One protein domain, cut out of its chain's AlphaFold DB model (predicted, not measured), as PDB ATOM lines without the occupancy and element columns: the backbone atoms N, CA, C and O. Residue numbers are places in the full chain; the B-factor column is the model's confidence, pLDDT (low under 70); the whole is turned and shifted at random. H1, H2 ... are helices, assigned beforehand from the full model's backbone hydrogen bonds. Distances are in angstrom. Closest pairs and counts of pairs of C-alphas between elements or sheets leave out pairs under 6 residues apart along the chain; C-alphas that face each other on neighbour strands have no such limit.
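This is residues 2 to 62 of the 66 residues of an uncharacterized protein of Neisseria iguanae (UniProt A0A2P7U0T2). Two helices that meet near their ends make a large, flat L: H1 is the shorter arm, H2 the longer one, and the corner between them is a tight link. Both arms stick out with residues 2 to 18 and 32 to 62 standing free. The 61 printed residues hold two named helices, H1 then H2, and no named strand; the class is all helix. The whole is extended, with a radius of gyration of the C-alphas of 21.0 A and spans of 60 by 37 by 5 A.

Start with H1, residues 2 to 22, and go on through Phe 23 and Ser 24, a tight link, into H2, residues 25 to 61. H1 and H2 are apart, with no C-alpha of the one within 8 A of the other. In H1 and H2 every O i to N i+4 pair is within hydrogen-bond range.

Find C-alpha 2 at (-18.029, -41.001, -26.651); from there H1 runs 30.5 A to C-alpha 22. H2 begins at C-alpha 25, at (-23.581, -17.321, 0.451), and runs 53.5 A to C-alpha 61 at (27.982, -30.902, 4.607).

The two C-alphas farthest apart, of Gly 3 and Ile 62, are 61.6 A apart. The printed part has no cut. Look for pLDDT under 70 at residues 2 to 3, 21 to 29 and 59 to 62.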
ATOM      1  N   ILE A   2     -17.973 -42.406 -27.110       62.81
ATOM      2  CA  ILE A   2     -18.029 -41.001 -26.651       62.81
ATOM      3  C   ILE A   2     -19.182 -40.701 -25.662       62.81
ATOM      4  O   ILE A   2     -19.069 -39.840 -24.795       62.81
ATOM      5  N   GLY A   3     -20.278 -41.469 -25.729       66.25
ATOM      6  CA  GLY A   3     -21.469 -41.257 -24.894       66.25
ATOM      7  C   GLY A   3     -21.270 -41.522 -23.395       66.25
ATOM      8  O   GLY A   3     -22.004 -40.968 -22.583       66.25
ATOM      9  N   ARG A   4     -20.262 -42.320 -22.995       72.62
ATOM     10  CA  ARG A   4     -19.931 -42.514 -21.568       72.62
ATOM     11  C   ARG A   4     -19.264 -41.279 -20.963       72.62
ATOM     12  O   ARG A   4     -19.604 -40.914 -19.843       72.62
ATOM     13  N   LEU A   5     -18.379 -40.618 -21.712       75.69
ATOM     14  CA  LEU A   5     -17.712 -39.386 -21.278       75.69
ATOM     15  C   LEU A   5     -18.713 -38.248 -21.067       75.69
ATOM     16  O   LEU A   5     -18.698 -37.606 -20.020       75.69
ATOM     17  N   LEU A   6     -19.638 -38.060 -22.014       75.88
ATOM     18  CA  LEU A   6     -20.703 -37.062 -21.887       75.88
ATOM     19  C   LEU A   6     -21.584 -37.305 -20.658       75.88
ATOM     20  O   LEU A   6     -21.958 -36.356 -19.977       75.88
ATOM     21  N   ARG A   7     -21.868 -38.570 -20.325       75.75
ATOM     22  CA  ARG A   7     -22.677 -38.920 -19.153       75.75
ATOM     23  C   ARG A   7     -21.995 -38.502 -17.848       75.75
ATOM     24  O   ARG A   7     -22.645 -37.918 -16.990       75.75
ATOM     25  N   ILE A   8     -20.687 -38.741 -17.726       83.19
ATOM     26  CA  ILE A   8     -19.888 -38.331 -16.559       83.19
ATOM     27  C   ILE A   8     -19.850 -36.806 -16.448       83.19
ATOM     28  O   ILE A   8     -20.087 -36.263 -15.371       83.19
ATOM     29  N   PHE A   9     -19.623 -36.112 -17.565       81.69
ATOM     30  CA  PHE A   9     -19.590 -34.650 -17.602       81.69
ATOM     31  C   PHE A   9     -20.937 -34.037 -17.196       81.69
ATOM     32  O   PHE A   9     -20.984 -33.067 -16.443       81.69
ATOM     33  N   PHE A  10     -22.040 -34.651 -17.631       81.50
ATOM     34  CA  PHE A  10     -23.391 -34.225 -17.282       81.50
ATOM     35  C   PHE A  10     -23.674 -34.385 -15.785       81.50
ATOM     36  O   PHE A  10     -24.187 -33.464 -15.155       81.50
ATOM     37  N   PHE A  11     -23.279 -35.514 -15.185       82.12
ATOM     38  CA  PHE A  11     -23.387 -35.701 -13.736       82.12
ATOM     39  C   PHE A  11     -22.518 -34.708 -12.961       82.12
ATOM     40  O   PHE A  11     -22.975 -34.154 -11.963       82.12
ATOM     41  N   PHE A  12     -21.305 -34.418 -13.436       83.56
ATOM     42  CA  PHE A  12     -20.427 -33.423 -12.818       83.56
ATOM     43  C   PHE A  12     -21.030 -32.016 -12.859       83.56
ATOM     44  O   PHE A  12     -21.030 -31.308 -11.849       83.56
ATOM     45  N   ALA A  13     -21.593 -31.625 -14.004       83.44
ATOM     46  CA  ALA A  13     -22.310 -30.366 -14.151       83.44
ATOM     47  C   ALA A  13     -23.520 -30.299 -13.210       83.44
ATOM     48  O   ALA A  13     -23.734 -29.275 -12.566       83.44
ATOM     49  N   LEU A  14     -24.260 -31.402 -13.059       85.12
ATOM     50  CA  LEU A  14     -25.415 -31.483 -12.168       85.12
ATOM     51  C   LEU A  14     -25.009 -31.329 -10.697       85.12
ATOM     52  O   LEU A  14     -25.605 -30.536  -9.975       85.12
ATOM     53  N   ILE A  15     -23.956 -32.029 -10.270       82.38
ATOM     54  CA  ILE A  15     -23.394 -31.927  -8.918       82.38
ATOM     55  C   ILE A  15     -22.897 -30.504  -8.665       82.38
ATOM     56  O   ILE A  15     -23.214 -29.916  -7.638       82.38
ATOM     57  N   THR A  16     -22.186 -29.912  -9.624       80.75
ATOM     58  CA  THR A  16     -21.688 -28.535  -9.525       80.75
ATOM     59  C   THR A  16     -22.840 -27.545  -9.410       80.75
ATOM     60  O   THR A  16     -22.788 -26.643  -8.581       80.75
ATOM     61  N   LEU A  17     -23.906 -27.720 -10.193       81.44
ATOM     62  CA  LEU A  17     -25.093 -26.872 -10.150       81.44
ATOM     63  C   LEU A  17     -25.849 -27.024  -8.824       81.44
ATOM     64  O   LEU A  17     -26.254 -26.021  -8.242       81.44
ATOM     65  N   ILE A  18     -25.999 -28.254  -8.320       78.62
ATOM     66  CA  ILE A  18     -26.605 -28.544  -7.013       78.62
ATOM     67  C   ILE A  18     -25.784 -27.887  -5.910       78.62
ATOM     68  O   ILE A  18     -26.347 -27.164  -5.095       78.62
ATOM     69  N   ILE A  19     -24.461 -28.052  -5.925       71.25
ATOM     70  CA  ILE A  19     -23.565 -27.384  -4.982       71.25
ATOM     71  C   ILE A  19     -23.743 -25.872  -5.101       71.25
ATOM     72  O   ILE A  19     -23.966 -25.224  -4.097       71.25
ATOM     73  N   ASN A  20     -23.736 -25.290  -6.299       70.69
ATOM     74  CA  ASN A  20     -23.804 -23.837  -6.480       70.69
ATOM     75  C   ASN A  20     -25.177 -23.235  -6.112       70.69
ATOM     76  O   ASN A  20     -25.245 -22.070  -5.720       70.69
ATOM     77  N   ARG A  21     -26.261 -24.016  -6.231       68.56
ATOM     78  CA  ARG A  21     -27.638 -23.617  -5.894       68.56
ATOM     79  C   ARG A  21     -27.971 -23.844  -4.417       68.56
ATOM     80  O   ARG A  21     -28.713 -23.054  -3.844       68.56
ATOM     81  N   LEU A  22     -27.424 -24.898  -3.807       64.56
ATOM     82  CA  LEU A  22     -27.649 -25.266  -2.405       64.56
ATOM     83  C   LEU A  22     -26.646 -24.577  -1.462       64.56
ATOM     84  O   LEU A  22     -27.021 -24.188  -0.355       64.56
ATOM     85  N   PHE A  23     -25.415 -24.317  -1.926       55.81
ATOM     86  CA  PHE A  23     -24.444 -23.452  -1.251       55.81
ATOM     87  C   PHE A  23     -24.860 -21.988  -1.363       55.81
ATOM     88  O   PHE A  23     -24.312 -21.187  -2.126       55.81
ATOM     89  N   SER A  24     -25.817 -21.613  -0.518       60.38
ATOM     90  CA  SER A  24     -26.113 -20.222  -0.199       60.38
ATOM     91  C   SER A  24     -24.844 -19.504   0.297       60.38
ATOM     92  O   SER A  24     -23.905 -20.144   0.779       60.38
ATOM     93  N   ARG A  25     -24.784 -18.164   0.199       60.84
ATOM     94  CA  ARG A  25     -23.581 -17.321   0.451       60.84
ATOM     95  C   ARG A  25     -22.753 -17.711   1.692       60.84
ATOM     96  O   ARG A  25     -21.535 -17.545   1.679       60.84
ATOM     97  N   LYS A  26     -23.390 -18.238   2.745       60.38
ATOM     98  CA  LYS A  26     -22.734 -18.717   3.976       60.38
ATOM     99  C   LYS A  26     -21.794 -19.906   3.744       60.38
ATOM    100  O   LYS A  26     -20.710 -19.961   4.308       60.38
ATOM    101  N   GLN A  27     -22.180 -20.828   2.876       63.22
ATOM    102  CA  GLN A  27     -21.484 -22.089   2.653       63.22
ATOM    103  C   GLN A  27     -20.265 -21.892   1.720       63.22
ATOM    104  O   GLN A  27     -19.219 -22.511   1.911       63.22
ATOM    105  N   LYS A  28     -20.331 -20.915   0.798       66.94
ATOM    106  CA  LYS A  28     -19.154 -20.412   0.058       66.94
ATOM    107  C   LYS A  28     -18.119 -19.753   0.977       66.94
ATOM    108  O   LYS A  28     -16.924 -19.868   0.721       66.94
ATOM    109  N   ARG A  29     -18.565 -19.084   2.049       66.69
ATOM    110  CA  ARG A  29     -17.674 -18.543   3.089       66.69
ATOM    111  C   ARG A  29     -16.969 -19.660   3.855       66.69
ATOM    112  O   ARG A  29     -15.752 -19.614   3.948       66.69
ATOM    113  N   ALA A  30     -17.705 -20.690   4.275       71.44
ATOM    114  CA  ALA A  30     -17.130 -21.847   4.959       71.44
ATOM    115  C   ALA A  30     -16.094 -22.589   4.093       71.44
ATOM    116  O   ALA A  30     -15.001 -22.880   4.561       71.44
ATOM    117  N   LEU A  31     -16.377 -22.823   2.804       72.31
ATOM    118  CA  LEU A  31     -15.390 -23.405   1.881       72.31
ATOM    119  C   LEU A  31     -14.138 -22.536   1.741       72.31
ATOM    120  O   LEU A  31     -13.031 -23.063   1.690       72.31
ATOM    121  N   ARG A  32     -14.301 -21.210   1.691       74.25
ATOM    122  CA  ARG A  32     -13.173 -20.280   1.614       74.25
ATOM    123  C   ARG A  32     -12.348 -20.282   2.899       74.25
ATOM    124  O   ARG A  32     -11.128 -20.254   2.810       74.25
ATOM    125  N   GLU A  33     -12.988 -20.363   4.062       78.19
ATOM    126  CA  GLU A  33     -12.311 -20.496   5.356       78.19
ATOM    127  C   GLU A  33     -11.553 -21.819   5.459       78.19
ATOM    128  O   GLU A  33     -10.369 -21.817   5.783       78.19
ATOM    129  N   VAL A  34     -12.180 -22.942   5.098       80.38
ATOM    130  CA  VAL A  34     -11.529 -24.262   5.095       80.38
ATOM    131  C   VAL A  34     -10.369 -24.298   4.104       80.38
ATOM    132  O   VAL A  34      -9.295 -24.792   4.443       80.38
ATOM    133  N   ALA A  35     -10.538 -23.736   2.905       82.25
ATOM    134  CA  ALA A  35      -9.464 -23.625   1.924       82.25
ATOM    135  C   ALA A  35      -8.324 -22.732   2.432       82.25
ATOM    136  O   ALA A  35      -7.161 -23.064   2.241       82.25
ATOM    137  N   GLN A  36      -8.634 -21.633   3.120       83.31
ATOM    138  CA  GLN A  36      -7.636 -20.731   3.690       83.31
ATOM    139  C   GLN A  36      -6.869 -21.376   4.854       83.31
ATOM    140  O   GLN A  36      -5.653 -21.213   4.943       83.31
ATOM    141  N   ILE A  37      -7.547 -22.141   5.718       85.44
ATOM    142  CA  ILE A  37      -6.914 -22.930   6.785       85.44
ATOM    143  C   ILE A  37      -6.040 -24.022   6.166       85.44
ATOM    144  O   ILE A  37      -4.864 -24.125   6.502       85.44
ATOM    145  N   SER A  38      -6.577 -24.778   5.207       82.81
ATOM    146  CA  SER A  38      -5.847 -25.848   4.520       82.81
ATOM    147  C   SER A  38      -4.620 -25.309   3.795       82.81
ATOM    148  O   SER A  38      -3.551 -25.892   3.907       82.81
ATOM    149  N   ALA A  39      -4.734 -24.159   3.125       87.19
ATOM    150  CA  ALA A  39      -3.615 -23.494   2.466       87.19
ATOM    151  C   ALA A  39      -2.539 -23.056   3.466       87.19
ATOM    152  O   ALA A  39      -1.356 -23.226   3.190       87.19
ATOM    153  N   ARG A  40      -2.920 -22.540   4.643       86.06
ATOM    154  CA  ARG A  40      -1.959 -22.203   5.706       86.06
ATOM    155  C   ARG A  40      -1.264 -23.440   6.270       86.06
ATOM    156  O   ARG A  40      -0.061 -23.389   6.495       86.06
ATOM    157  N   VAL A  41      -1.989 -24.542   6.458       91.12
ATOM    158  CA  VAL A  41      -1.419 -25.818   6.921       91.12
ATOM    159  C   VAL A  41      -0.457 -26.389   5.879       91.12
ATOM    160  O   VAL A  41       0.665 -26.745   6.220       91.12
ATOM    161  N   LEU A  42      -0.850 -26.409   4.602       89.00
ATOM    162  CA  LEU A  42       0.000 -26.855   3.493       89.00
ATOM    163  C   LEU A  42       1.243 -25.979   3.331       89.00
ATOM    164  O   LEU A  42       2.339 -26.504   3.141       89.00
ATOM    165  N   ALA A  43       1.094 -24.659   3.445       90.06
ATOM    166  CA  ALA A  43       2.217 -23.731   3.411       90.06
ATOM    167  C   ALA A  43       3.163 -23.963   4.599       90.06
ATOM    168  O   ALA A  43       4.369 -24.065   4.401       90.06
ATOM    169  N   GLY A  44       2.626 -24.131   5.812       93.19
ATOM    170  CA  GLY A  44       3.413 -24.458   7.002       93.19
ATOM    171  C   GLY A  44       4.162 -25.785   6.865       93.19
ATOM    172  O   GLY A  44       5.360 -25.839   7.130       93.19
ATOM    173  N   ALA A  45       3.498 -26.833   6.371       92.19
ATOM    174  CA  ALA A  45       4.114 -28.133   6.110       92.19
ATOM    175  C   ALA A  45       5.203 -28.054   5.025       92.19
ATOM    176  O   ALA A  45       6.264 -28.664   5.157       92.19
ATOM    177  N   SER A  46       4.981 -27.261   3.974       91.56
ATOM    178  CA  SER A  46       5.971 -27.041   2.910       91.56
ATOM    179  C   SER A  46       7.209 -26.309   3.433       91.56
ATOM    180  O   SER A  46       8.335 -26.693   3.139       91.56
ATOM    181  N   VAL A  47       7.022 -25.284   4.267       94.25
ATOM    182  CA  VAL A  47       8.141 -24.573   4.901       94.25
ATOM    183  C   VAL A  47       8.883 -25.485   5.880       94.25
ATOM    184  O   VAL A  47      10.108 -25.526   5.859       94.25
ATOM    185  N   ALA A  48       8.170 -26.266   6.695       92.56
ATOM    186  CA  ALA A  48       8.782 -27.202   7.638       92.56
ATOM    187  C   ALA A  48       9.617 -28.281   6.930       92.56
ATOM    188  O   ALA A  48      10.728 -28.582   7.360       92.56
ATOM    189  N   THR A  49       9.118 -28.827   5.819       90.88
ATOM    190  CA  THR A  49       9.856 -29.808   5.006       90.88
ATOM    191  C   THR A  49      11.076 -29.193   4.322       90.88
ATOM    192  O   THR A  49      12.132 -29.821   4.304       90.88
ATOM    193  N   LEU A  50      10.984 -27.950   3.837       90.38
ATOM    194  CA  LEU A  50      12.136 -27.205   3.315       90.38
ATOM    195  C   LEU A  50      13.200 -26.961   4.390       90.38
ATOM    196  O   LEU A  50      14.379 -27.201   4.141       90.38
ATOM    197  N   ILE A  51      12.796 -26.532   5.589       90.88
ATOM    198  CA  ILE A  51      13.705 -26.328   6.727       90.88
ATOM    199  C   ILE A  51      14.365 -27.651   7.120       90.88
ATOM    200  O   ILE A  51      15.578 -27.702   7.294       90.88
ATOM    201  N   TRP A  52      13.594 -28.736   7.207       91.31
ATOM    202  CA  TRP A  52      14.124 -30.067   7.494       91.31
ATOM    203  C   TRP A  52      15.163 -30.507   6.459       91.31
ATOM    204  O   TRP A  52      16.234 -30.996   6.817       91.31
ATOM    205  N   TYR A  53      14.872 -30.295   5.175       87.38
ATOM    206  CA  TYR A  53      15.798 -30.609   4.094       87.38
ATOM    207  C   TYR A  53      17.078 -29.769   4.178       87.38
ATOM    208  O   TYR A  53      18.166 -30.321   4.056       87.38
ATOM    209  N   LEU A  54      16.968 -28.466   4.457       85.81
ATOM    210  CA  LEU A  54      18.111 -27.573   4.686       85.81
ATOM    211  C   LEU A  54      18.970 -28.028   5.869       85.81
ATOM    212  O   LEU A  54      20.191 -28.046   5.756       85.81
ATOM    213  N   ILE A  55      18.344 -28.440   6.974       86.00
ATOM    214  CA  ILE A  55      19.037 -28.989   8.144       86.00
ATOM    215  C   ILE A  55      19.772 -30.275   7.759       86.00
ATOM    216  O   ILE A  55      20.969 -30.380   8.005       86.00
ATOM    217  N   MET A  56      19.106 -31.229   7.101       83.69
ATOM    218  CA  MET A  56      19.761 -32.450   6.618       83.69
ATOM    219  C   MET A  56      20.928 -32.149   5.677       83.69
ATOM    220  O   MET A  56      21.972 -32.787   5.781       83.69
ATOM    221  N   LEU A  57      20.767 -31.189   4.765       81.31
ATOM    222  CA  LEU A  57      21.813 -30.800   3.827       81.31
ATOM    223  C   LEU A  57      23.005 -30.174   4.558       81.31
ATOM    224  O   LEU A  57      24.147 -30.518   4.269       81.31
ATOM    225  N   TYR A  58      22.734 -29.306   5.534       76.75
ATOM    226  CA  TYR A  58      23.746 -28.688   6.385       76.75
ATOM    227  C   TYR A  58      24.514 -29.742   7.190       76.75
ATOM    228  O   TYR A  58      25.740 -29.772   7.147       76.75
ATOM    229  N   PHE A  59      23.812 -30.676   7.837       68.50
ATOM    230  CA  PHE A  59      24.441 -31.790   8.552       68.50
ATOM    231  C   PHE A  59      25.202 -32.739   7.622       68.50
ATOM    232  O   PHE A  59      26.242 -33.254   8.009       68.50
ATOM    233  N   LYS A  60      24.745 -32.940   6.382       62.50
ATOM    234  CA  LYS A  60      25.462 -33.730   5.371       62.50
ATOM    235  C   LYS A  60      26.719 -33.025   4.835       62.50
ATOM    236  O   LYS A  60      27.592 -33.688   4.281       62.50
ATOM    237  N   HIS A  61      26.807 -31.702   4.967       56.97
ATOM    238  CA  HIS A  61      27.982 -30.902   4.607       56.97
ATOM    239  C   HIS A  61      28.909 -30.579   5.778       56.97
ATOM    240  O   HIS A  61      30.007 -30.088   5.531       56.97
ATOM    241  N   ILE A  62      28.538 -30.906   7.017       54.41
ATOM    242  CA  ILE A  62      29.527 -31.108   8.073       54.41
ATOM    243  C   ILE A  62      30.231 -32.414   7.692       54.41
ATOM    244  O   ILE A  62      29.599 -33.471   7.772       54.41
TER     245      ILE A  62